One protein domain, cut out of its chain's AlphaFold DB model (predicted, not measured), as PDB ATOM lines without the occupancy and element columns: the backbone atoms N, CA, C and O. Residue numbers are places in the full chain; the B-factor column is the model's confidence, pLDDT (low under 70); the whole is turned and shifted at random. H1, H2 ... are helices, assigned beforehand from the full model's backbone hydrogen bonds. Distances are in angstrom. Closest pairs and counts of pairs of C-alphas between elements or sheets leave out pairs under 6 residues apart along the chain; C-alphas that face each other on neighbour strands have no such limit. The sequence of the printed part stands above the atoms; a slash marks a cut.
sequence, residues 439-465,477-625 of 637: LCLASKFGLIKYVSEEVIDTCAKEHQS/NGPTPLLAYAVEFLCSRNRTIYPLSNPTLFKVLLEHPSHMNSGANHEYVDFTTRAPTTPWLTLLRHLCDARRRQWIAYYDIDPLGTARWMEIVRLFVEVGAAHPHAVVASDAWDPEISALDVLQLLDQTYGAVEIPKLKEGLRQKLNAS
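This is residues 439 to 465 and 477 to 625 of the 637 residues of an uncharacterized protein of Drechmeria coniospora (UniProt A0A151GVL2). Four pairs of helices are stacked in turns, like a short solenoid: H2, H4, H6 and H8 lie side by side in one row and run the same way, and H1, H3, H5 and H7 make a second row behind them. H2 and its partner H1 stand at one end of the stack, H7 and H8 at the other, and long loops join most of the turns. The printed part has 176 residues, with eight named helices, H1 to H8 in chain order, and no named strand; its class is all helix. It is compact, with a radius of gyration of the C-alphas of 15.7 A, and spans 48 by 37 by 31 A.

Begin with the longest helix, H2, residues 448 to 465. Its residues 450 to 454 alone touch H1, residues 439 to 445, as a helical hairpin; the closest C-alphas, of Ser 443 and Val 451, are 6.3 A apart. With residues 448 to 455 alone H2 touches H4, residues 503 to 511, at a shallow tilt of 3 degrees, the same way; look at C-alphas 448 and 505, the closest, 5.6 A apart. H3, residues 482 to 486, touches H1, closest at C-alphas 443 and 486, 5.7 A, and H4, closest at 483 and 509, 6.9 A. H5, residues 535 to 548, touches H3 with residues 535 to 539 alone; C-alphas 484 and 535 are closest, 4.9 A. H4 touches H6, residues 562 to 574, the same way at a shallow tilt of 6 degrees, closest at C-alphas 503 and 568, 5.3 A. H5, H6, H7, residues 595 to 606, and H8, residues 610 to 624, are an up and down bundle, each running against the one before; within it H5 and H6 are close but not clearly touching, at 7.1 A between C-alphas 536 and 572. Every O i to N i+4 pair is within hydrogen-bond range in H1 to H7, and 10 of 11 in H8.

Find C-alpha 448 at (-51.872, -27.681, -21.224); from there H2 runs 25.8 A to C-alpha 465. H8 runs 22.1 A to C-alpha 624 at (-52.349, -39.807, 10.404), and H5 runs 19.9 A from C-alpha 535 at (-41.418, -29.823, -6.352).

Residues 466 to 476 are not printed, and C-alphas 465 and 477 are 23.0 A apart across the cut. The links H3 to H4, H4 to H5, H5 to H6 and H6 to H7 are long. Confidence is under 70 at residues 463 to 465, 477 to 478, 494 to 495 and 625.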
ATOM      1  N   LEU A 439     -40.353 -29.962 -23.753       92.25
ATOM      2  CA  LEU A 439     -41.500 -30.284 -22.894       92.25
ATOM      3  C   LEU A 439     -41.489 -29.455 -21.595       92.25
ATOM      4  O   LEU A 439     -42.524 -28.930 -21.164       92.25
ATOM      5  N   CYS A 440     -40.307 -29.266 -20.993       91.62
ATOM      6  CA  CYS A 440     -40.141 -28.365 -19.847       91.62
ATOM      7  C   CYS A 440     -40.503 -26.916 -20.199       91.62
ATOM      8  O   CYS A 440     -41.130 -26.219 -19.400       91.62
ATOM      9  N   LEU A 441     -40.133 -26.458 -21.398       92.81
ATOM     10  CA  LEU A 441     -40.425 -25.104 -21.854       92.81
ATOM     11  C   LEU A 441     -41.924 -24.929 -22.140       92.81
ATOM     12  O   LEU A 441     -42.524 -23.963 -21.673       92.81
ATOM     13  N   ALA A 442     -42.546 -25.896 -22.813       94.12
ATOM     14  CA  ALA A 442     -43.983 -25.949 -23.069       94.12
ATOM     15  C   ALA A 442     -44.804 -25.896 -21.768       94.12
ATOM     16  O   ALA A 442     -45.827 -25.209 -21.701       94.12
ATOM     17  N   SER A 443     -44.308 -26.535 -20.701       92.38
ATOM     18  CA  SER A 443     -44.904 -26.448 -19.360       92.38
ATOM     19  C   SER A 443     -44.863 -25.028 -18.797       92.38
ATOM     20  O   SER A 443     -45.872 -24.560 -18.271       92.38
ATOM     21  N   LYS A 444     -43.749 -24.299 -18.969       91.19
ATOM     22  CA  LYS A 444     -43.665 -22.879 -18.581       91.19
ATOM     23  C   LYS A 444     -44.596 -22.003 -19.408       91.19
ATOM     24  O   LYS A 444     -45.194 -21.084 -18.865       91.19
ATOM     25  N   PHE A 445     -44.754 -22.286 -20.701       91.69
ATOM     26  CA  PHE A 445     -45.714 -21.585 -21.556       91.69
ATOM     27  C   PHE A 445     -47.173 -21.934 -21.251       91.69
ATOM     28  O   PHE A 445     -48.060 -21.237 -21.735       91.69
ATOM     29  N   GLY A 446     -47.446 -22.943 -20.419       90.81
ATOM     30  CA  GLY A 446     -48.806 -23.356 -20.089       90.81
ATOM     31  C   GLY A 446     -49.528 -24.000 -21.271       90.81
ATOM     32  O   GLY A 446     -50.734 -23.816 -21.420       90.81
ATOM     33  N   LEU A 447     -48.809 -24.740 -22.121       93.19
ATOM     34  CA  LEU A 447     -49.391 -25.528 -23.209       93.19
ATOM     35  C   LEU A 447     -50.063 -26.795 -22.660       93.19
ATOM     36  O   LEU A 447     -49.539 -27.898 -22.782       93.19
ATOM     37  N   ILE A 448     -51.219 -26.624 -22.013       92.00
ATOM     38  CA  ILE A 448     -51.872 -27.681 -21.224       92.00
ATOM     39  C   ILE A 448     -52.120 -28.939 -22.062       92.00
ATOM     40  O   ILE A 448     -51.763 -30.022 -21.613       92.00
ATOM     41  N   LYS A 449     -52.699 -28.802 -23.263       91.25
ATOM     42  CA  LYS A 449     -53.039 -29.938 -24.135       91.25
ATOM     43  C   LYS A 449     -51.780 -30.686 -24.594       91.25
ATOM     44  O   LYS A 449     -51.643 -31.853 -24.250       91.25
ATOM     45  N   TYR A 450     -50.830 -29.991 -25.231       93.00
ATOM     46  CA  TYR A 450     -49.529 -30.553 -25.630       93.00
ATOM     47  C   TYR A 450     -48.828 -31.303 -24.486       93.00
ATOM     48  O   TYR A 450     -48.494 -32.476 -24.615       93.00
ATOM     49  N   VAL A 451     -48.645 -30.646 -23.332       93.38
ATOM     50  CA  VAL A 451     -47.926 -31.243 -22.196       93.38
ATOM     51  C   VAL A 451     -48.680 -32.449 -21.635       93.38
ATOM     52  O   VAL A 451     -48.055 -33.438 -21.263       93.38
ATOM     53  N   SER A 452     -50.013 -32.388 -21.577       92.50
ATOM     54  CA  SER A 452     -50.829 -33.501 -21.083       92.50
ATOM     55  C   SER A 452     -50.700 -34.728 -21.980       92.50
ATOM     56  O   SER A 452     -50.480 -35.824 -21.474       92.50
ATOM     57  N   GLU A 453     -50.805 -34.547 -23.297       91.56
ATOM     58  CA  GLU A 453     -50.718 -35.636 -24.274       91.56
ATOM     59  C   GLU A 453     -49.329 -36.292 -24.262       91.56
ATOM     60  O   GLU A 453     -49.239 -37.513 -24.125       91.56
ATOM     61  N   GLU A 454     -48.251 -35.500 -24.271       91.06
ATOM     62  CA  GLU A 454     -46.870 -36.003 -24.193       91.06
ATOM     63  C   GLU A 454     -46.589 -36.777 -22.895       91.06
ATOM     64  O   GLU A 454     -45.945 -37.833 -22.903       91.06
ATOM     65  N   VAL A 455     -47.089 -36.286 -21.754       90.62
ATOM     66  CA  VAL A 455     -46.917 -36.961 -20.457       90.62
ATOM     67  C   VAL A 455     -47.696 -38.272 -20.414       90.62
ATOM     68  O   VAL A 455     -47.150 -39.281 -19.959       90.62
ATOM     69  N   ILE A 456     -48.940 -38.289 -20.899       90.56
ATOM     70  CA  ILE A 456     -49.777 -39.496 -20.944       90.56
ATOM     71  C   ILE A 456     -49.152 -40.549 -21.867       90.56
ATOM     72  O   ILE A 456     -49.035 -41.711 -21.470       90.56
ATOM     73  N   ASP A 457     -48.698 -40.157 -23.060       88.12
ATOM     74  CA  ASP A 457     -48.063 -41.067 -24.017       88.12
ATOM     75  C   ASP A 457     -46.734 -41.624 -23.479       88.12
ATOM     76  O   ASP A 457     -46.486 -42.834 -23.514       88.12
ATOM     77  N   THR A 458     -45.907 -40.772 -22.864       86.00
ATOM     78  CA  THR A 458     -44.670 -41.206 -22.195       86.00
ATOM     79  C   THR A 458     -44.964 -42.209 -21.079       86.00
ATOM     80  O   THR A 458     -44.320 -43.259 -21.003       86.00
ATOM     81  N   CYS A 459     -45.977 -41.943 -20.249       84.19
ATOM     82  CA  CYS A 459     -46.407 -42.879 -19.212       84.19
ATOM     83  C   CYS A 459     -46.863 -44.213 -19.816       84.19
ATOM     84  O   CYS A 459     -46.473 -45.268 -19.314       84.19
ATOM     85  N   ALA A 460     -47.653 -44.198 -20.892       84.94
ATOM     86  CA  ALA A 460     -48.130 -45.413 -21.548       84.94
ATOM     87  C   ALA A 460     -46.969 -46.277 -22.078       84.94
ATOM     88  O   ALA A 460     -46.943 -47.489 -21.839       84.94
ATOM     89  N   LYS A 461     -45.967 -45.659 -22.717       83.81
ATOM     90  CA  LYS A 461     -44.753 -46.340 -23.204       83.81
ATOM     91  C   LYS A 461     -43.924 -46.932 -22.062       83.81
ATOM     92  O   LYS A 461     -43.460 -48.068 -22.154       83.81
ATOM     93  N   GLU A 462     -43.773 -46.203 -20.958       79.62
ATOM     94  CA  GLU A 462     -43.057 -46.700 -19.780       79.62
ATOM     95  C   GLU A 462     -43.729 -47.929 -19.158       79.62
ATOM     96  O   GLU A 462     -43.037 -48.886 -18.804       79.62
ATOM     97  N   HIS A 463     -45.062 -47.934 -19.055       69.69
ATOM     98  CA  HIS A 463     -45.814 -49.072 -18.517       69.69
ATOM     99  C   HIS A 463     -45.661 -50.323 -19.391       69.69
ATOM    100  O   HIS A 463     -45.525 -51.416 -18.851       69.69
ATOM    101  N   GLN A 464     -45.587 -50.164 -20.715       66.56
ATOM    102  CA  GLN A 464     -45.305 -51.270 -21.640       66.56
ATOM    103  C   GLN A 464     -43.858 -51.787 -21.516       66.56
ATOM    104  O   GLN A 464     -43.607 -52.975 -21.689       66.56
ATOM    105  N   SER A 465     -42.896 -50.918 -21.180       60.34
ATOM    106  CA  SER A 465     -41.476 -51.291 -21.037       60.34
ATOM    107  C   SER A 465     -41.104 -51.910 -19.676       60.34
ATOM    108  O   SER A 465     -40.123 -52.651 -19.574       60.34
ATOM    109  N   ASN A 477     -29.324 -37.519  -7.663       53.03
ATOM    110  CA  ASN A 477     -29.015 -36.445  -8.618       53.03
ATOM    111  C   ASN A 477     -29.874 -36.597  -9.894       53.03
ATOM    112  O   ASN A 477     -29.352 -36.650 -11.013       53.03
ATOM    113  N   GLY A 478     -31.189 -36.754  -9.723       63.56
ATOM    114  CA  GLY A 478     -32.146 -36.840 -10.828       63.56
ATOM    115  C   GLY A 478     -32.283 -35.520 -11.607       63.56
ATOM    116  O   GLY A 478     -31.917 -34.455 -11.099       63.56
ATOM    117  N   PRO A 479     -32.779 -35.565 -12.858       75.81
ATOM    118  CA  PRO A 479     -33.123 -34.359 -13.606       75.81
ATOM    119  C   PRO A 479     -34.217 -33.563 -12.885       75.81
ATOM    120  O   PRO A 479     -35.024 -34.127 -12.148       75.81
ATOM    121  N   THR A 480     -34.267 -32.251 -13.115       84.00
ATOM    122  CA  THR A 480     -35.327 -31.402 -12.555       84.00
ATOM    123  C   THR A 480     -36.703 -31.887 -13.044       84.00
ATOM    124  O   THR A 480     -36.917 -31.905 -14.260       84.00
ATOM    125  N   PRO A 481     -37.633 -32.265 -12.144       88.00
ATOM    126  CA  PRO A 481     -38.941 -32.784 -12.528       88.00
ATOM    127  C   PRO A 481     -39.785 -31.756 -13.276       88.00
ATOM    128  O   PRO A 481     -39.718 -30.562 -12.986       88.00
ATOM    129  N   LEU A 482     -40.667 -32.227 -14.159       89.25
ATOM    130  CA  LEU A 482     -41.568 -31.362 -14.926       89.25
ATOM    131  C   LEU A 482     -42.427 -30.444 -14.032       89.25
ATOM    132  O   LEU A 482     -42.577 -29.255 -14.316       89.25
ATOM    133  N   LEU A 483     -42.902 -30.970 -12.895       90.56
ATOM    134  CA  LEU A 483     -43.637 -30.212 -11.874       90.56
ATOM    135  C   LEU A 483     -42.874 -28.985 -11.356       90.56
ATOM    136  O   LEU A 483     -43.501 -27.973 -11.059       90.56
ATOM    137  N   ALA A 484     -41.541 -29.044 -11.263       89.31
ATOM    138  CA  ALA A 484     -40.738 -27.929 -10.767       89.31
ATOM    139  C   ALA A 484     -40.769 -26.713 -11.709       89.31
ATOM    140  O   ALA A 484     -40.729 -25.578 -11.244       89.31
ATOM    141  N   TYR A 485     -40.895 -26.930 -13.022       89.25
ATOM    142  CA  TYR A 485     -41.048 -25.840 -13.992       89.25
ATOM    143  C   TYR A 485     -42.461 -25.254 -13.982       89.25
ATOM    144  O   TYR A 485     -42.639 -24.053 -14.172       89.25
ATOM    145  N   ALA A 486     -43.473 -26.086 -13.723       90.44
ATOM    146  CA  ALA A 486     -44.864 -25.650 -13.690       90.44
ATOM    147  C   ALA A 486     -45.179 -24.727 -12.493       90.44
ATOM    148  O   ALA A 486     -46.114 -23.925 -12.576       90.44
ATOM    149  N   VAL A 487     -44.439 -24.830 -11.374       90.62
ATOM    150  CA  VAL A 487     -44.696 -24.054 -10.134       90.62
ATOM    151  C   VAL A 487     -44.089 -22.648 -10.130       90.62
ATOM    152  O   VAL A 487     -44.409 -21.861  -9.242       90.62
ATOM    153  N   GLU A 488     -43.250 -22.302 -11.109       87.75
ATOM    154  CA  GLU A 488     -42.467 -21.054 -11.111       87.75
ATOM    155  C   GLU A 488     -43.342 -19.787 -11.079       87.75
ATOM    156  O   GLU A 488     -43.008 -18.808 -10.410       87.75
ATOM    157  N   PHE A 489     -44.499 -19.814 -11.749       88.81
ATOM    158  CA  PHE A 489     -45.421 -18.674 -11.869       88.81
ATOM    159  C   PHE A 489     -46.709 -18.888 -11.071       88.81
ATOM    160  O   PHE A 489     -47.816 -18.592 -11.534       88.81
ATOM    161  N   LEU A 490     -46.567 -19.409  -9.849       90.19
ATOM    162  CA  LEU A 490     -47.695 -19.745  -8.986       90.19
ATOM    163  C   LEU A 490     -48.519 -18.512  -8.588       90.19
ATOM    164  O   LEU A 490     -49.734 -18.510  -8.782       90.19
ATOM    165  N   CYS A 491     -47.868 -17.480  -8.043       88.50
ATOM    166  CA  CYS A 491     -48.533 -16.286  -7.495       88.50
ATOM    167  C   CYS A 491     -48.296 -15.006  -8.309       88.50
ATOM    168  O   CYS A 491     -49.057 -14.056  -8.176       88.50
ATOM    169  N   SER A 492     -47.249 -14.941  -9.136       84.31
ATOM    170  CA  SER A 492     -46.924 -13.744  -9.918       84.31
ATOM    171  C   SER A 492     -46.209 -14.103 -11.214       84.31
ATOM    172  O   SER A 492     -45.412 -15.037 -11.254       84.31
ATOM    173  N   ARG A 493     -46.471 -13.313 -12.261       79.06
ATOM    174  CA  ARG A 493     -45.821 -13.400 -13.579       79.06
ATOM    175  C   ARG A 493     -44.747 -12.333 -13.783       79.06
ATOM    176  O   ARG A 493     -44.459 -12.020 -14.921       79.06
ATOM    177  N   ASN A 494     -44.246 -11.698 -12.718       64.00
ATOM    178  CA  ASN A 494     -43.398 -10.492 -12.730       64.00
ATOM    179  C   ASN A 494     -42.604 -10.239 -14.041       64.00
ATOM    180  O   ASN A 494     -41.463 -10.681 -14.164       64.00
ATOM    181  N   ARG A 495     -43.221  -9.520 -14.998       63.41
ATOM    182  CA  ARG A 495     -42.710  -9.272 -16.361       63.41
ATOM    183  C   ARG A 495     -42.196 -10.544 -17.060       63.41
ATOM    184  O   ARG A 495     -41.015 -10.626 -17.388       63.41
ATOM    185  N   THR A 496     -43.071 -11.523 -17.301       79.12
ATOM    186  CA  THR A 496     -42.790 -12.734 -18.097       79.12
ATOM    187  C   THR A 496     -43.876 -12.992 -19.157       79.12
ATOM    188  O   THR A 496     -45.021 -12.570 -18.993       79.12
ATOM    189  N   ILE A 497     -43.520 -13.698 -20.242       80.62
ATOM    190  CA  ILE A 497     -44.459 -14.186 -21.279       80.62
ATOM    191  C   ILE A 497     -45.317 -15.357 -20.779       80.62
ATOM    192  O   ILE A 497     -46.353 -15.720 -21.352       80.62
ATOM    193  N   TYR A 498     -44.854 -15.988 -19.704       88.19
ATOM    194  CA  TYR A 498     -45.414 -17.207 -19.165       88.19
ATOM    195  C   TYR A 498     -46.718 -16.902 -18.414       88.19
ATOM    196  O   TYR A 498     -46.809 -15.904 -17.689       88.19
ATOM    197  N   PRO A 499     -47.766 -17.723 -18.592       89.44
ATOM    198  CA  PRO A 499     -49.018 -17.525 -17.887       89.44
ATOM    199  C   PRO A 499     -48.858 -17.905 -16.410       89.44
ATOM    200  O   PRO A 499     -47.880 -18.529 -16.001       89.44
ATOM    201  N   LEU A 500     -49.852 -17.543 -15.600       91.38
ATOM    202  CA  LEU A 500     -49.945 -18.068 -14.245       91.38
ATOM    203  C   LEU A 500     -50.153 -19.585 -14.310       91.38
ATOM    204  O   LEU A 500     -50.866 -20.085 -15.183       91.38
ATOM    205  N   SER A 501     -49.564 -20.299 -13.355       92.81
ATOM    206  CA  SER A 501     -49.703 -21.747 -13.204       92.81
ATOM    207  C   SER A 501     -51.176 -22.185 -13.254       92.81
ATOM    208  O   SER A 501     -52.011 -21.644 -12.527       92.81
ATOM    209  N   ASN A 502     -51.511 -23.166 -14.096       91.88
ATOM    210  CA  ASN A 502     -52.892 -23.606 -14.300       91.88
ATOM    211  C   ASN A 502     -53.206 -24.896 -13.507       91.88
ATOM    212  O   ASN A 502     -52.511 -25.891 -13.720       91.88
ATOM    213  N   PRO A 503     -54.254 -24.934 -12.658       94.50
ATOM    214  CA  PRO A 503     -54.606 -26.122 -11.871       94.50
ATOM    215  C   PRO A 503     -54.839 -27.398 -12.692       94.50
ATOM    216  O   PRO A 503     -54.446 -28.480 -12.261       94.50
ATOM    217  N   THR A 504     -55.415 -27.290 -13.892       93.50
ATOM    218  CA  THR A 504     -55.674 -28.437 -14.778       93.50
ATOM    219  C   THR A 504     -54.380 -29.135 -15.183       93.50
ATOM    220  O   THR A 504     -54.310 -30.361 -15.142       93.50
ATOM    221  N   LEU A 505     -53.331 -28.366 -15.501       93.12
ATOM    222  CA  LEU A 505     -52.015 -28.926 -15.812       93.12
ATOM    223  C   LEU A 505     -51.450 -29.693 -14.610       93.12
ATOM    224  O   LEU A 505     -50.977 -30.815 -14.760       93.12
ATOM    225  N   PHE A 506     -51.548 -29.125 -13.406       94.19
ATOM    226  CA  PHE A 506     -51.078 -29.787 -12.186       94.19
ATOM    227  C   PHE A 506     -51.821 -31.077 -11.884       94.19
ATOM    228  O   PHE A 506     -51.189 -32.045 -11.472       94.19
ATOM    229  N   LYS A 507     -53.134 -31.110 -12.109       94.31
ATOM    230  CA  LYS A 507     -53.921 -32.329 -11.943       94.31
ATOM    231  C   LYS A 507     -53.381 -33.449 -12.836       94.31
ATOM    232  O   LYS A 507     -53.061 -34.515 -12.322       94.31
ATOM    233  N   VAL A 508     -53.183 -33.175 -14.128       92.94
ATOM    234  CA  VAL A 508     -52.645 -34.165 -15.076       92.94
ATOM    235  C   VAL A 508     -51.242 -34.616 -14.675       92.94
ATOM    236  O   VAL A 508     -50.990 -35.819 -14.616       92.94
ATOM    237  N   LEU A 509     -50.348 -33.675 -14.352       92.69
ATOM    238  CA  LEU A 509     -48.985 -33.997 -13.927       92.69
ATOM    239  C   LEU A 509     -48.978 -34.847 -12.647       92.69
ATOM    240  O   LEU A 509     -48.205 -35.789 -12.536       92.69
ATOM    241  N   LEU A 510     -49.827 -34.567 -11.663       92.62
ATOM    242  CA  LEU A 510     -49.830 -35.342 -10.419       92.62
ATOM    243  C   LEU A 510     -50.487 -36.724 -10.578       92.62
ATOM    244  O   LEU A 510     -50.092 -37.652  -9.878       92.62
ATOM    245  N   GLU A 511     -51.438 -36.882 -11.503       91.81
ATOM    246  CA  GLU A 511     -52.102 -38.163 -11.799       91.81
ATOM    247  C   GLU A 511     -51.236 -39.122 -12.642       91.81
ATOM    248  O   GLU A 511     -51.435 -40.335 -12.578       91.81
ATOM    249  N   HIS A 512     -50.258 -38.604 -13.395       89.50
ATOM    250  CA  HIS A 512     -49.447 -39.379 -14.344       89.50
ATOM    251  C   HIS A 512     -47.943 -39.289 -14.013       89.50
ATOM    252  O   HIS A 512     -47.191 -38.566 -14.682       89.50
ATOM    253  N   PRO A 513     -47.473 -39.996 -12.965       84.94
ATOM    254  CA  PRO A 513     -46.063 -40.009 -12.613       84.94
ATOM    255  C   PRO A 513     -45.237 -40.776 -13.653       84.94
ATOM    256  O   PRO A 513     -45.551 -41.914 -14.009       84.94
ATOM    257  N   SER A 514     -44.135 -40.172 -14.090       81.81
ATOM    258  CA  SER A 514     -43.195 -40.734 -15.071       81.81
ATOM    259  C   SER A 514     -41.749 -40.573 -14.603       81.81
ATOM    260  O   SER A 514     -41.476 -39.909 -13.593       81.81
ATOM    261  N   HIS A 515     -40.783 -41.125 -15.343       77.75
ATOM    262  CA  HIS A 515     -39.364 -40.893 -15.036       77.75
ATOM    263  C   HIS A 515     -38.965 -39.401 -15.090       77.75
ATOM    264  O   HIS A 515     -37.980 -39.006 -14.475       77.75
ATOM    265  N   MET A 516     -39.731 -38.574 -15.809       75.25
ATOM    266  CA  MET A 516     -39.515 -37.124 -15.954       75.25
ATOM    267  C   MET A 516     -40.378 -36.285 -15.016       75.25
ATOM    268  O   MET A 516     -40.143 -35.093 -14.808       75.25
ATOM    269  N   ASN A 517     -41.403 -36.915 -14.463       80.19
ATOM    270  CA  ASN A 517     -42.387 -36.308 -13.603       80.19
ATOM    271  C   ASN A 517     -42.612 -37.227 -12.403       80.19
ATOM    272  O   ASN A 517     -43.663 -37.834 -12.229       80.19
ATOM    273  N   SER A 518     -41.570 -37.380 -11.593       81.19
ATOM    274  CA  SER A 518     -41.509 -38.396 -10.539       81.19
ATOM    275  C   SER A 518     -42.334 -38.062  -9.285       81.19
ATOM    276  O   SER A 518     -42.156 -38.689  -8.242       81.19
ATOM    277  N   GLY A 519     -43.248 -37.094  -9.385       85.62
ATOM    278  CA  GLY A 519     -44.179 -36.707  -8.329       85.62
ATOM    279  C   GLY A 519     -43.705 -35.548  -7.448       85.62
ATOM    280  O   GLY A 519     -42.596 -35.027  -7.574       85.62
ATOM    281  N   ALA A 520     -44.585 -35.135  -6.532       88.38
ATOM    282  CA  ALA A 520     -44.421 -33.937  -5.707       88.38
ATOM    283  C   ALA A 520     -43.216 -33.981  -4.748       88.38
ATOM    284  O   ALA A 520     -42.660 -32.936  -4.415       88.38
ATOM    285  N   ASN A 521     -42.819 -35.179  -4.314       90.19
ATOM    286  CA  ASN A 521     -41.788 -35.392  -3.296       90.19
ATOM    287  C   ASN A 521     -40.441 -35.850  -3.869       90.19
ATOM    288  O   ASN A 521     -39.539 -36.176  -3.105       90.19
ATOM    289  N   HIS A 522     -40.298 -35.919  -5.193       88.00
ATOM    290  CA  HIS A 522     -39.049 -36.368  -5.794       88.00
ATOM    291  C   HIS A 522     -37.917 -35.377  -5.517       88.00
ATOM    292  O   HIS A 522     -38.041 -34.191  -5.830       88.00
ATOM    293  N   GLU A 523     -36.817 -35.870  -4.952       88.06
ATOM    294  CA  GLU A 523     -35.634 -35.063  -4.674       88.06
ATOM    295  C   GLU A 523     -34.872 -34.730  -5.956       88.06
ATOM    296  O   GLU A 523     -34.520 -35.604  -6.747       88.06
ATOM    297  N   TYR A 524     -34.571 -33.449  -6.140       86.44
ATOM    298  CA  TYR A 524     -33.702 -32.956  -7.197       86.44
ATOM    299  C   TYR A 524     -32.883 -31.768  -6.692       86.44
ATOM    300  O   TYR A 524     -33.168 -31.182  -5.650       86.44
ATOM    301  N   VAL A 525     -31.844 -31.390  -7.432       85.06
ATOM    302  CA  VAL A 525     -31.027 -30.220  -7.092       85.06
ATOM    303  C   VAL A 525     -31.639 -28.975  -7.737       85.06
ATOM    304  O   VAL A 525     -31.826 -28.929  -8.951       85.06
ATOM    305  N   ASP A 526     -31.962 -27.953  -6.943       81.62
ATOM    306  CA  ASP A 526     -32.577 -26.726  -7.449       81.62
ATOM    307  C   ASP A 526     -31.683 -26.041  -8.488       81.62
ATOM    308  O   ASP A 526     -30.487 -25.825  -8.274       81.62
ATOM    309  N   PHE A 527     -32.291 -25.642  -9.604       74.94
ATOM    310  CA  PHE A 527     -31.584 -25.058 -10.739       74.94
ATOM    311  C   PHE A 527     -30.829 -23.769 -10.366       74.94
ATOM    312  O   PHE A 527     -29.730 -23.518 -10.865       74.94
ATOM    313  N   THR A 528     -31.403 -22.960  -9.472       72.94
ATOM    314  CA  THR A 528     -30.875 -21.631  -9.134       72.94
ATOM    315  C   THR A 528     -29.984 -21.674  -7.895       72.94
ATOM    316  O   THR A 528     -28.868 -21.157  -7.907       72.94
ATOM    317  N   THR A 529     -30.467 -22.293  -6.822       77.81
ATOM    318  CA  THR A 529     -29.806 -22.308  -5.509       77.81
ATOM    319  C   THR A 529     -28.826 -23.462  -5.336       77.81
ATOM    320  O   THR A 529     -27.949 -23.378  -4.480       77.81
ATOM    321  N   ARG A 530     -28.932 -24.517  -6.157       80.00
ATOM    322  CA  ARG A 530     -28.170 -25.774  -6.042       80.00
ATOM    323  C   ARG A 530     -28.339 -26.520  -4.721       80.00
ATOM    324  O   ARG A 530     -27.529 -27.389  -4.403       80.00
ATOM    325  N   ALA A 531     -29.379 -26.202  -3.963       83.88
ATOM    326  CA  ALA A 531     -29.759 -26.971  -2.791       83.88
ATOM    327  C   ALA A 531     -30.624 -28.176  -3.210       83.88
ATOM    328  O   ALA A 531     -31.397 -28.055  -4.167       83.88
ATOM    329  N   PRO A 532     -30.530 -29.326  -2.520       87.25
ATOM    330  CA  PRO A 532     -31.524 -30.387  -2.637       87.25
ATOM    331  C   PRO A 532     -32.920 -29.846  -2.304       87.25
ATOM    332  O   PRO A 532     -33.097 -29.137  -1.315       87.25
ATOM    333  N   THR A 533     -33.904 -30.153  -3.140       90.56
ATOM    334  CA  THR A 533     -35.297 -29.722  -2.985       90.56
ATOM    335  C   THR A 533     -36.240 -30.754  -3.608       90.56
ATOM    336  O   THR A 533     -35.810 -31.726  -4.223       90.56
ATOM    337  N   THR A 534     -37.542 -30.530  -3.475       92.38
ATOM    338  CA  THR A 534     -38.604 -31.282  -4.153       92.38
ATOM    339  C   THR A 534     -39.580 -30.303  -4.804       92.38
ATOM    340  O   THR A 534     -39.613 -29.133  -4.409       92.38
ATOM    341  N   PRO A 535     -40.404 -30.715  -5.788       92.69
ATOM    342  CA  PRO A 535     -41.418 -29.823  -6.352       92.69
ATOM    343  C   PRO A 535     -42.351 -29.236  -5.283       92.69
ATOM    344  O   PRO A 535     -42.733 -28.070  -5.372       92.69
ATOM    345  N   TRP A 536     -42.659 -30.014  -4.240       94.69
ATOM    346  CA  TRP A 536     -43.424 -29.553  -3.084       94.69
ATOM    347  C   TRP A 536     -42.695 -28.471  -2.274       94.69
ATOM    348  O   TRP A 536     -43.270 -27.418  -2.003       94.69
ATOM    349  N   LEU A 537     -41.418 -28.677  -1.939       93.56
ATOM    350  CA  LEU A 537     -40.614 -27.674  -1.228       93.56
ATOM    351  C   LEU A 537     -40.429 -26.394  -2.054       93.56
ATOM    352  O   LEU A 537     -40.502 -25.289  -1.514       93.56
ATOM    353  N   THR A 538     -40.257 -26.522  -3.370       92.25
ATOM    354  CA  THR A 538     -40.157 -25.383  -4.293       92.25
ATOM    355  C   THR A 538     -41.457 -24.578  -4.334       92.25
ATOM    356  O   THR A 538     -41.411 -23.350  -4.268       92.25
ATOM    357  N   LEU A 539     -42.617 -25.245  -4.359       94.62
ATOM    358  CA  LEU A 539     -43.922 -24.588  -4.252       94.62
ATOM    359  C   LEU A 539     -44.050 -23.806  -2.938       94.62
ATOM    360  O   LEU A 539     -44.414 -22.630  -2.961       94.62
ATOM    361  N   LEU A 540     -43.717 -24.424  -1.799       94.31
ATOM    362  CA  LEU A 540     -43.767 -23.762  -0.490       94.31
ATOM    363  C   LEU A 540     -42.840 -22.541  -0.438       94.31
ATOM    364  O   LEU A 540     -43.239 -21.479   0.041       94.31
ATOM    365  N   ARG A 541     -41.635 -22.652  -1.007       91.94
ATOM    366  CA  ARG A 541     -40.696 -21.534  -1.120       91.94
ATOM    367  C   ARG A 541     -41.256 -20.392  -1.969       91.94
ATOM    368  O   ARG A 541     -41.149 -19.236  -1.568       91.94
ATOM    369  N   HIS A 542     -41.912 -20.692  -3.091       91.94
ATOM    370  CA  HIS A 542     -42.578 -19.671  -3.904       91.94
ATOM    371  C   HIS A 542     -43.702 -18.952  -3.149       91.94
ATOM    372  O   HIS A 542     -43.891 -17.755  -3.357       91.94
ATOM    373  N   LEU A 543     -44.412 -19.634  -2.248       93.69
ATOM    374  CA  LEU A 543     -45.406 -18.993  -1.382       93.69
ATOM    375  C   LEU A 543     -44.760 -18.070  -0.336       93.69
ATOM    376  O   LEU A 543     -45.244 -16.954  -0.127       93.69
ATOM    377  N   CYS A 544     -43.648 -18.488   0.279       92.12
ATOM    378  CA  CYS A 544     -42.864 -17.629   1.175       92.12
ATOM    379  C   CYS A 544     -42.368 -16.371   0.444       92.12
ATOM    380  O   CYS A 544     -42.570 -15.251   0.924       92.12
ATOM    381  N   ASP A 545     -41.815 -16.544  -0.759       90.06
ATOM    382  CA  ASP A 545     -41.361 -15.451  -1.621       90.06
ATOM    383  C   ASP A 545     -42.506 -14.512  -2.011       90.06
ATOM    384  O   ASP A 545     -42.359 -13.289  -1.935       90.06
ATOM    385  N   ALA A 546     -43.658 -15.068  -2.396       91.50
ATOM    386  CA  ALA A 546     -44.841 -14.297  -2.759       91.50
ATOM    387  C   ALA A 546     -45.343 -13.450  -1.586       91.50
ATOM    388  O   ALA A 546     -45.713 -12.293  -1.778       91.50
ATOM    389  N   ARG A 547     -45.291 -13.985  -0.360       91.69
ATOM    390  CA  ARG A 547     -45.599 -13.225   0.854       91.69
ATOM    391  C   ARG A 547     -44.597 -12.102   1.093       91.69
ATOM    392  O   ARG A 547     -44.999 -10.955   1.264       91.69
ATOM    393  N   ARG A 548     -43.300 -12.413   1.064       89.75
ATOM    394  CA  ARG A 548     -42.219 -11.445   1.300       89.75
ATOM    395  C   ARG A 548     -42.247 -10.289   0.298       89.75
ATOM    396  O   ARG A 548     -41.982  -9.150   0.666       89.75
ATOM    397  N   ARG A 549     -42.582 -10.580  -0.963       89.19
ATOM    398  CA  ARG A 549     -42.667  -9.603  -2.060       89.19
ATOM    399  C   ARG A 549     -44.054  -8.982  -2.243       89.19
ATOM    400  O   ARG A 549     -44.217  -8.183  -3.160       89.19
ATOM    401  N   GLN A 550     -45.024  -9.338  -1.398       88.81
ATOM    402  CA  GLN A 550     -46.405  -8.840  -1.446       88.81
ATOM    403  C   GLN A 550     -47.094  -9.073  -2.801       88.81
ATOM    404  O   GLN A 550     -47.787  -8.209  -3.332       88.81
ATOM    405  N   TRP A 551     -46.885 -10.254  -3.381       90.06
ATOM    406  CA  TRP A 551     -47.519 -10.666  -4.636       90.06
ATOM    407  C   TRP A 551     -48.931 -11.222  -4.457       90.06
ATOM    408  O   TRP A 551     -49.660 -11.342  -5.435       90.06
ATOM    409  N   ILE A 552     -49.314 -11.571  -3.229       90.25
ATOM    410  CA  ILE A 552     -50.672 -12.001  -2.895       90.25
ATOM    411  C   ILE A 552     -51.421 -10.773  -2.371       90.25
ATOM    412  O   ILE A 552     -50.945 -10.088  -1.464       90.25
ATOM    413  N   ALA A 553     -52.578 -10.481  -2.960       87.62
ATOM    414  CA  ALA A 553     -53.410  -9.365  -2.536       87.62
ATOM    415  C   ALA A 553     -54.192  -9.701  -1.255       87.62
ATOM    416  O   ALA A 553     -54.616 -10.833  -1.033       87.62
ATOM    417  N   TYR A 554     -54.432  -8.689  -0.423       90.50
ATOM    418  CA  TYR A 554     -55.421  -8.762   0.654       90.50
ATOM    419  C   TYR A 554     -56.838  -8.695   0.068       90.50
ATOM    420  O   TYR A 554     -57.072  -7.919  -0.865       90.50
ATOM    421  N   TYR A 555     -57.768  -9.471   0.643       90.75
ATOM    422  CA  TYR A 555     -59.164  -9.587   0.184       90.75
ATOM    423  C   TYR A 555     -59.243  -9.795  -1.332       90.75
ATOM    424  O   TYR A 555     -59.847  -9.015  -2.069       90.75
ATOM    425  N   ASP A 556     -58.514 -10.802  -1.799       89.69
ATOM    426  CA  ASP A 556     -58.375 -11.102  -3.212       89.69
ATOM    427  C   ASP A 556     -59.674 -11.689  -3.776       89.69
ATOM    428  O   ASP A 556     -60.161 -12.722  -3.309       89.69
ATOM    429  N   ILE A 557     -60.226 -10.996  -4.770       88.00
ATOM    430  CA  ILE A 557     -61.460 -11.363  -5.473       88.00
ATOM    431  C   ILE A 557     -61.182 -11.863  -6.895       88.00
ATOM    432  O   ILE A 557     -62.121 -12.239  -7.590       88.00
ATOM    433  N   ASP A 558     -59.921 -11.854  -7.344       86.06
ATOM    434  CA  ASP A 558     -59.555 -12.376  -8.658       86.06
ATOM    435  C   ASP A 558     -59.648 -13.916  -8.637       86.06
ATOM    436  O   ASP A 558     -58.943 -14.562  -7.850       86.06
ATOM    437  N   PRO A 559     -60.463 -14.547  -9.508       82.19
ATOM    438  CA  PRO A 559     -60.500 -16.003  -9.635       82.19
ATOM    439  C   PRO A 559     -59.129 -16.617  -9.966       82.19
ATOM    440  O   PRO A 559     -58.851 -17.757  -9.591       82.19
ATOM    441  N   LEU A 560     -58.252 -15.867 -10.645       83.38
ATOM    442  CA  LEU A 560     -56.874 -16.256 -10.959       83.38
ATOM    443  C   LEU A 560     -55.877 -15.904  -9.842       83.38
ATOM    444  O   LEU A 560     -54.690 -16.231  -9.954       83.38
ATOM    445  N   GLY A 561     -56.336 -15.272  -8.768       87.94
ATOM    446  CA  GLY A 561     -55.551 -14.939  -7.592       87.94
ATOM    447  C   GLY A 561     -55.496 -16.098  -6.597       87.94
ATOM    448  O   GLY A 561     -55.020 -17.197  -6.905       87.94
ATOM    449  N   THR A 562     -55.981 -15.841  -5.384       91.19
ATOM    450  CA  THR A 562     -55.849 -16.724  -4.219       91.19
ATOM    451  C   THR A 562     -56.505 -18.083  -4.393       91.19
ATOM    452  O   THR A 562     -55.874 -19.104  -4.118       91.19
ATOM    453  N   ALA A 563     -57.725 -18.123  -4.931       90.06
ATOM    454  CA  ALA A 563     -58.445 -19.373  -5.152       90.06
ATOM    455  C   ALA A 563     -57.675 -20.337  -6.077       90.06
ATOM    456  O   ALA A 563     -57.556 -21.527  -5.777       90.06
ATOM    457  N   ARG A 564     -57.084 -19.824  -7.165       93.25
ATOM    458  CA  ARG A 564     -56.344 -20.632  -8.146       93.25
ATOM    459  C   ARG A 564     -55.099 -21.280  -7.555       93.25
ATOM    460  O   ARG A 564     -54.904 -22.482  -7.724       93.25
ATOM    461  N   TRP A 565     -54.214 -20.505  -6.925       94.00
ATOM    462  CA  TRP A 565     -52.981 -21.097  -6.403       94.00
ATOM    463  C   TRP A 565     -53.264 -22.006  -5.206       94.00
ATOM    464  O   TRP A 565     -52.594 -23.027  -5.072       94.00
ATOM    465  N   MET A 566     -54.297 -21.712  -4.408       93.56
ATOM    466  CA  MET A 566     -54.778 -22.599  -3.344       93.56
ATOM    467  C   MET A 566     -55.243 -23.954  -3.877       93.56
ATOM    468  O   MET A 566     -54.920 -24.981  -3.280       93.56
ATOM    469  N   GLU A 567     -55.938 -23.976  -5.016       94.19
ATOM    470  CA  GLU A 567     -56.318 -25.223  -5.686       94.19
ATOM    471  C   GLU A 567     -55.089 -26.042  -6.105       94.19
ATOM    472  O   GLU A 567     -55.064 -27.259  -5.933       94.19
ATOM    473  N   ILE A 568     -54.019 -25.390  -6.567       95.25
ATOM    474  CA  ILE A 568     -52.756 -26.078  -6.878       95.25
ATOM    475  C   ILE A 568     -52.150 -26.693  -5.612       95.25
ATOM    476  O   ILE A 568     -51.779 -27.866  -5.629       95.25
ATOM    477  N   VAL A 569     -52.092 -25.958  -4.493       94.88
ATOM    478  CA  VAL A 569     -51.592 -26.520  -3.222       94.88
ATOM    479  C   VAL A 569     -52.448 -27.712  -2.778       94.88
ATOM    480  O   VAL A 569     -51.911 -28.733  -2.344       94.88
ATOM    481  N   ARG A 570     -53.774 -27.625  -2.942       94.06
ATOM    482  CA  ARG A 570     -54.703 -28.726  -2.664       94.06
ATOM    483  C   ARG A 570     -54.389 -29.961  -3.503       94.06
ATOM    484  O   ARG A 570     -54.299 -31.049  -2.942       94.06
ATOM    485  N   LEU A 571     -54.152 -29.802  -4.806       94.81
ATOM    486  CA  LEU A 571     -53.769 -30.903  -5.694       94.81
ATOM    487  C   LEU A 571     -52.454 -31.564  -5.252       94.81
ATOM    488  O   LEU A 571     -52.389 -32.791  -5.195       94.81
ATOM    489  N   PHE A 572     -51.435 -30.790  -4.862       93.88
ATOM    490  CA  PHE A 572     -50.184 -31.347  -4.321       93.88
ATOM    491  C   PHE A 572     -50.422 -32.222  -3.087       93.88
ATOM    492  O   PHE A 572     -49.869 -33.319  -2.984       93.88
ATOM    493  N   VAL A 573     -51.257 -31.751  -2.160       90.88
ATOM    494  CA  VAL A 573     -51.550 -32.474  -0.920       90.88
ATOM    495  C   VAL A 573     -52.417 -33.698  -1.192       90.88
ATOM    496  O   VAL A 573     -52.092 -34.783  -0.718       90.88
ATOM    497  N   GLU A 574     -53.526 -33.552  -1.912       90.12
ATOM    498  CA  GLU A 574     -54.531 -34.603  -2.089       90.12
ATOM    499  C   GLU A 574     -54.153 -35.638  -3.149       90.12
ATOM    500  O   GLU A 574     -54.251 -36.831  -2.869       90.12
ATOM    501  N   VAL A 575     -53.699 -35.191  -4.323       89.94
ATOM    502  CA  VAL A 575     -53.366 -36.050  -5.474       89.94
ATOM    503  C   VAL A 575     -51.885 -36.415  -5.455       89.94
ATOM    504  O   VAL A 575     -51.525 -37.580  -5.568       89.94
ATOM    505  N   GLY A 576     -51.019 -35.421  -5.243       85.19
ATOM    506  CA  GLY A 576     -49.564 -35.583  -5.281       85.19
ATOM    507  C   GLY A 576     -48.942 -36.297  -4.083       85.19
ATOM    508  O   GLY A 576     -47.728 -36.500  -4.077       85.19
ATOM    509  N   ALA A 577     -49.743 -36.631  -3.066       87.31
ATOM    510  CA  ALA A 577     -49.295 -37.199  -1.796       87.31
ATOM    511  C   ALA A 577     -48.117 -36.425  -1.163       87.31
ATOM    512  O   ALA A 577     -47.210 -37.026  -0.585       87.31
ATOM    513  N   ALA A 578     -48.114 -35.091  -1.283       88.75
ATOM    514  CA  ALA A 578     -47.050 -34.243  -0.751       88.75
ATOM    515  C   ALA A 578     -46.797 -34.504   0.745       88.75
ATOM    516  O   ALA A 578     -47.743 -34.615   1.533       88.75
ATOM    517  N   HIS A 579     -45.523 -34.607   1.138       88.50
ATOM    518  CA  HIS A 579     -45.156 -34.945   2.512       88.50
ATOM    519  C   HIS A 579     -45.605 -33.847   3.494       88.50
ATOM    520  O   HIS A 579     -45.176 -32.695   3.366       88.50
ATOM    521  N   PRO A 580     -46.426 -34.180   4.512       85.50
ATOM    522  CA  PRO A 580     -46.936 -33.193   5.463       85.50
ATOM    523  C   PRO A 580     -45.852 -32.677   6.421       85.50
ATOM    524  O   PRO A 580     -45.952 -31.548   6.891       85.50
ATOM    525  N   HIS A 581     -44.798 -33.468   6.656       85.00
ATOM    526  CA  HIS A 581     -43.628 -33.111   7.473       85.00
ATOM    527  C   HIS A 581     -42.542 -32.355   6.689       85.00
ATOM    528  O   HIS A 581     -41.424 -32.219   7.171       85.00
ATOM    529  N   ALA A 582     -42.826 -31.898   5.464       89.62
ATOM    530  CA  ALA A 582     -41.843 -31.174   4.667       89.62
ATOM    531  C   ALA A 582     -41.439 -29.857   5.351       89.62
ATOM    532  O   ALA A 582     -42.296 -29.098   5.810       89.62
ATOM    533  N   VAL A 583     -40.135 -29.582   5.388       91.38
ATOM    534  CA  VAL A 583     -39.558 -28.379   5.996       91.38
ATOM    535  C   VAL A 583     -38.747 -27.632   4.948       91.38
ATOM    536  O   VAL A 583     -37.861 -28.200   4.309       91.38
ATOM    537  N   VAL A 584     -39.064 -26.354   4.759       89.12
ATOM    538  CA  VAL A 584     -38.269 -25.447   3.933       89.12
ATOM    539  C   VAL A 584     -37.084 -24.990   4.774       89.12
ATOM    540  O   VAL A 584     -37.275 -24.363   5.815       89.12
ATOM    541  N   ALA A 585     -35.871 -25.326   4.335       86.75
ATOM    542  CA  ALA A 585     -34.640 -24.933   5.013       86.75
ATOM    543  C   ALA A 585     -34.494 -23.404   5.072       86.75
ATOM    544  O   ALA A 585     -34.907 -22.698   4.150       86.75
ATOM    545  N   SER A 586     -33.863 -22.903   6.136       87.69
ATOM    546  CA  SER A 586     -33.584 -21.471   6.285       87.69
ATOM    547  C   SER A 586     -32.674 -20.945   5.174       87.69
ATOM    548  O   SER A 586     -31.692 -21.605   4.819       87.69
ATOM    549  N   ASP A 587     -32.916 -19.721   4.716       83.25
ATOM    550  CA  ASP A 587     -32.019 -18.993   3.822       83.25
ATOM    551  C   ASP A 587     -31.678 -17.590   4.368       83.25
ATOM    552  O   ASP A 587     -31.849 -17.298   5.552       83.25
ATOM    553  N   ALA A 588     -31.116 -16.718   3.526       82.50
ATOM    554  CA  ALA A 588     -30.747 -15.358   3.924       82.50
ATOM    555  C   ALA A 588     -31.954 -14.452   4.253       82.50
ATOM    556  O   ALA A 588     -31.760 -13.363   4.794       82.50
ATOM    557  N   TRP A 589     -33.169 -14.862   3.889       81.56
ATOM    558  CA  TRP A 589     -34.386 -14.057   3.947       81.56
ATOM    559  C   TRP A 589     -35.432 -14.642   4.890       81.56
ATOM    560  O   TRP A 589     -36.065 -13.882   5.620       81.56
ATOM    561  N   ASP A 590     -35.617 -15.961   4.871       83.75
ATOM    562  CA  ASP A 590     -36.634 -16.662   5.646       83.75
ATOM    563  C   ASP A 590     -36.000 -17.725   6.567       83.75
ATOM    564  O   ASP A 590     -35.075 -18.441   6.166       83.75
ATOM    565  N   PRO A 591     -36.478 -17.845   7.821       88.19
ATOM    566  CA  PRO A 591     -36.062 -18.917   8.718       88.19
ATOM    567  C   PRO A 591     -36.601 -20.273   8.246       88.19
ATOM    568  O   PRO A 591     -37.502 -20.351   7.411       88.19
ATOM    569  N   GLU A 592     -36.069 -21.346   8.832       92.38
ATOM    570  CA  GLU A 592     -36.585 -22.695   8.610       92.38
ATOM    571  C   GLU A 592     -38.063 -22.771   9.021       92.38
ATOM    572  O   GLU A 592     -38.442 -22.274  10.086       92.38
ATOM    573  N   ILE A 593     -38.902 -23.356   8.163       91.94
ATOM    574  CA  ILE A 593     -40.354 -23.352   8.352       91.94
ATOM    575  C   ILE A 593     -41.008 -24.625   7.803       91.94
ATOM    576  O   ILE A 593     -40.722 -25.061   6.686       91.94
ATOM    577  N   SER A 594     -41.902 -25.239   8.585       93.94
ATOM    578  CA  SER A 594     -42.647 -26.426   8.145       93.94
ATOM    579  C   SER A 594     -43.733 -26.070   7.128       93.94
ATOM    580  O   SER A 594     -44.238 -24.948   7.105       93.94
ATOM    581  N   ALA A 595     -44.162 -27.032   6.309       91.69
ATOM    582  CA  ALA A 595     -45.260 -26.843   5.360       91.69
ATOM    583  C   ALA A 595     -46.552 -26.348   6.037       91.69
ATOM    584  O   ALA A 595     -47.252 -25.483   5.503       91.69
ATOM    585  N   LEU A 596     -46.849 -26.863   7.235       92.44
ATOM    586  CA  LEU A 596     -47.989 -26.420   8.035       92.44
ATOM    587  C   LEU A 596     -47.809 -24.975   8.511       92.44
ATOM    588  O   LEU A 596     -48.755 -24.188   8.434       92.44
ATOM    589  N   ASP A 597     -46.601 -24.618   8.944       91.94
ATOM    590  CA  ASP A 597     -46.282 -23.268   9.404       91.94
ATOM    591  C   ASP A 597     -46.288 -22.253   8.253       91.94
ATOM    592  O   ASP A 597     -46.729 -21.126   8.458       91.94
ATOM    593  N   VAL A 598     -45.901 -22.637   7.027       93.06
ATOM    594  CA  VAL A 598     -46.049 -21.788   5.827       93.06
ATOM    595  C   VAL A 598     -47.520 -21.442   5.604       93.06
ATOM    596  O   VAL A 598     -47.867 -20.268   5.458       93.06
ATOM    597  N   LEU A 599     -48.411 -22.440   5.626       93.00
ATOM    598  CA  LEU A 599     -49.848 -22.194   5.488       93.00
ATOM    599  C   LEU A 599     -50.390 -21.367   6.655       93.00
ATOM    600  O   LEU A 599     -51.194 -20.466   6.432       93.00
ATOM    601  N   GLN A 600     -49.936 -21.617   7.884       92.00
ATOM    602  CA  GLN A 600     -50.304 -20.815   9.049       92.00
ATOM    603  C   GLN A 600     -49.849 -19.357   8.911       92.00
ATOM    604  O   GLN A 600     -50.587 -18.448   9.282       92.00
ATOM    605  N   LEU A 601     -48.670 -19.124   8.346       91.00
ATOM    606  CA  LEU A 601     -48.111 -17.798   8.136       91.00
ATOM    607  C   LEU A 601     -48.898 -17.004   7.092       91.00
ATOM    608  O   LEU A 601     -49.208 -15.831   7.310       91.00
ATOM    609  N   LEU A 602     -49.260 -17.638   5.974       92.25
ATOM    610  CA  LEU A 602     -50.140 -17.044   4.961       92.25
ATOM    611  C   LEU A 602     -51.536 -16.784   5.531       92.25
ATOM    612  O   LEU A 602     -52.106 -15.720   5.303       92.25
ATOM    613  N   ASP A 603     -52.058 -17.724   6.318       90.75
ATOM    614  CA  ASP A 603     -53.353 -17.611   6.981       90.75
ATOM    615  C   ASP A 603     -53.395 -16.435   7.968       90.75
ATOM    616  O   ASP A 603     -54.370 -15.689   8.006       90.75
ATOM    617  N   GLN A 604     -52.326 -16.226   8.740       87.94
ATOM    618  CA  GLN A 604     -52.182 -15.076   9.636       87.94
ATOM    619  C   GLN A 604     -51.997 -13.759   8.872       87.94
ATOM    620  O   GLN A 604     -52.489 -12.727   9.315       87.94
ATOM    621  N   THR A 605     -51.295 -13.790   7.735       88.88
ATOM    622  CA  THR A 605     -50.996 -12.583   6.952       88.88
ATOM    623  C   THR A 605     -52.216 -12.093   6.178       88.88
ATOM    624  O   THR A 605     -52.518 -10.905   6.225       88.88
ATOM    625  N   TYR A 606     -52.908 -12.988   5.468       90.19
ATOM    626  CA  TYR A 606     -53.974 -12.628   4.527       90.19
ATOM    627  C   TYR A 606     -55.376 -12.926   5.056       90.19
ATOM    628  O   TYR A 606     -56.304 -12.184   4.738       90.19
ATOM    629  N   GLY A 607     -55.538 -13.968   5.880       87.94
ATOM    630  CA  GLY A 607     -56.837 -14.373   6.428       87.94
ATOM    631  C   GLY A 607     -57.862 -14.766   5.363       87.94
ATOM    632  O   GLY A 607     -59.032 -14.432   5.508       87.94
ATOM    633  N   ALA A 608     -57.423 -15.434   4.294       90.44
ATOM    634  CA  ALA A 608     -58.291 -15.866   3.203       90.44
ATOM    635  C   ALA A 608     -59.044 -17.166   3.556       90.44
ATOM    636  O   ALA A 608     -58.443 -18.119   4.060       90.44
ATOM    637  N   VAL A 609     -60.353 -17.223   3.279       90.62
ATOM    638  CA  VAL A 609     -61.260 -18.328   3.653       90.62
ATOM    639  C   VAL A 609     -60.877 -19.699   3.073       90.62
ATOM    640  O   VAL A 609     -61.259 -20.738   3.617       90.62
ATOM    641  N   GLU A 610     -60.098 -19.738   1.996       89.62
ATOM    642  CA  GLU A 610     -59.620 -20.969   1.363       89.62
ATOM    643  C   GLU A 610     -58.550 -21.671   2.213       89.62
ATOM    644  O   GLU A 610     -58.482 -22.904   2.233       89.62
ATOM    645  N   ILE A 611     -57.724 -20.908   2.940       90.31
ATOM    646  CA  ILE A 611     -56.533 -21.424   3.631       90.31
ATOM    647  C   ILE A 611     -56.882 -22.367   4.800       90.31
ATOM    648  O   ILE A 611     -56.280 -23.443   4.887       90.31
ATOM    649  N   PRO A 612     -57.857 -22.056   5.687       88.88
ATOM    650  CA  PRO A 612     -58.179 -22.904   6.835       88.88
ATOM    651  C   PRO A 612     -58.525 -24.353   6.487       88.88
ATOM    652  O   PRO A 612     -58.065 -25.261   7.179       88.88
ATOM    653  N   LYS A 613     -59.301 -24.582   5.417       86.44
ATOM    654  CA  LYS A 613     -59.711 -25.935   5.001       86.44
ATOM    655  C   LYS A 613     -58.503 -26.788   4.622       86.44
ATOM    656  O   LYS A 613     -58.376 -27.918   5.087       86.44
ATOM    657  N   LEU A 614     -57.600 -26.229   3.819       87.38
ATOM    658  CA  LEU A 614     -56.393 -26.925   3.388       87.38
ATOM    659  C   LEU A 614     -55.430 -27.172   4.555       87.38
ATOM    660  O   LEU A 614     -54.879 -28.264   4.682       87.38
ATOM    661  N   LYS A 615     -55.262 -26.174   5.431       88.88
ATOM    662  CA  LYS A 615     -54.433 -26.283   6.638       88.88
ATOM    663  C   LYS A 615     -54.897 -27.431   7.537       88.88
ATOM    664  O   LYS A 615     -54.072 -28.200   8.022       88.88
ATOM    665  N   GLU A 616     -56.207 -27.565   7.741       86.38
ATOM    666  CA  GLU A 616     -56.770 -28.664   8.530       86.38
ATOM    667  C   GLU A 616     -56.581 -30.018   7.832       86.38
ATOM    668  O   GLU A 616     -56.181 -30.981   8.480       86.38
ATOM    669  N   GLY A 617     -56.750 -30.083   6.507       83.81
ATOM    670  CA  GLY A 617     -56.431 -31.284   5.728       83.81
ATOM    671  C   GLY A 617     -54.968 -31.723   5.878       83.81
ATOM    672  O   GLY A 617     -54.690 -32.906   6.085       83.81
ATOM    673  N   LEU A 618     -54.023 -30.777   5.856       85.62
ATOM    674  CA  LEU A 618     -52.601 -31.065   6.066       85.62
ATOM    675  C   LEU A 618     -52.319 -31.529   7.503       85.62
ATOM    676  O   LEU A 618     -51.582 -32.492   7.701       85.62
ATOM    677  N   ARG A 619     -52.948 -30.900   8.504       86.44
ATOM    678  CA  ARG A 619     -52.846 -31.303   9.915       86.44
ATOM    679  C   ARG A 619     -53.384 -32.716  10.148       86.44
ATOM    680  O   ARG A 619     -52.762 -33.495  10.863       86.44
ATOM    681  N   GLN A 620     -54.512 -33.069   9.534       85.75
ATOM    682  CA  GLN A 620     -55.059 -34.425   9.613       85.75
ATOM    683  C   GLN A 620     -54.091 -35.451   9.022       85.75
ATOM    684  O   GLN A 620     -53.863 -36.488   9.642       85.75
ATOM    685  N   LYS A 621     -53.459 -35.143   7.881       83.06
ATOM    686  CA  LYS A 621     -52.410 -35.998   7.301       83.06
ATOM    687  C   LYS A 621     -51.174 -36.103   8.195       83.06
ATOM    688  O   LYS A 621     -50.651 -37.198   8.360       83.06
ATOM    689  N   LEU A 622     -50.748 -35.003   8.815       84.06
ATOM    690  CA  LEU A 622     -49.644 -34.989   9.780       84.06
ATOM    691  C   LEU A 622     -49.922 -35.931  10.964       84.06
ATOM    692  O   LEU A 622     -49.066 -36.724  11.344       84.06
ATOM    693  N   ASN A 623     -51.145 -35.883  11.498       82.25
ATOM    694  CA  ASN A 623     -51.582 -36.728  12.611       82.25
ATOM    695  C   ASN A 623     -51.782 -38.199  12.204       82.25
ATOM    696  O   ASN A 623     -51.609 -39.091  13.032       82.25
ATOM    697  N   ALA A 624     -52.161 -38.460  10.948       78.69
ATOM    698  CA  ALA A 624     -52.349 -39.807  10.404       78.69
ATOM    699  C   ALA A 624     -51.028 -40.504  10.032       78.69
ATOM    700  O   ALA A 624     -50.988 -41.731   9.962       78.69
ATOM    701  N   SER A 625     -49.949 -39.741   9.832       62.72
ATOM    702  CA  SER A 625     -48.600 -40.239   9.543       62.72
ATOM    703  C   SER A 625     -47.609 -39.879  10.663       62.72
ATOM    704  O   SER A 625     -46.725 -39.041  10.456       62.72
TER     705      SER A 625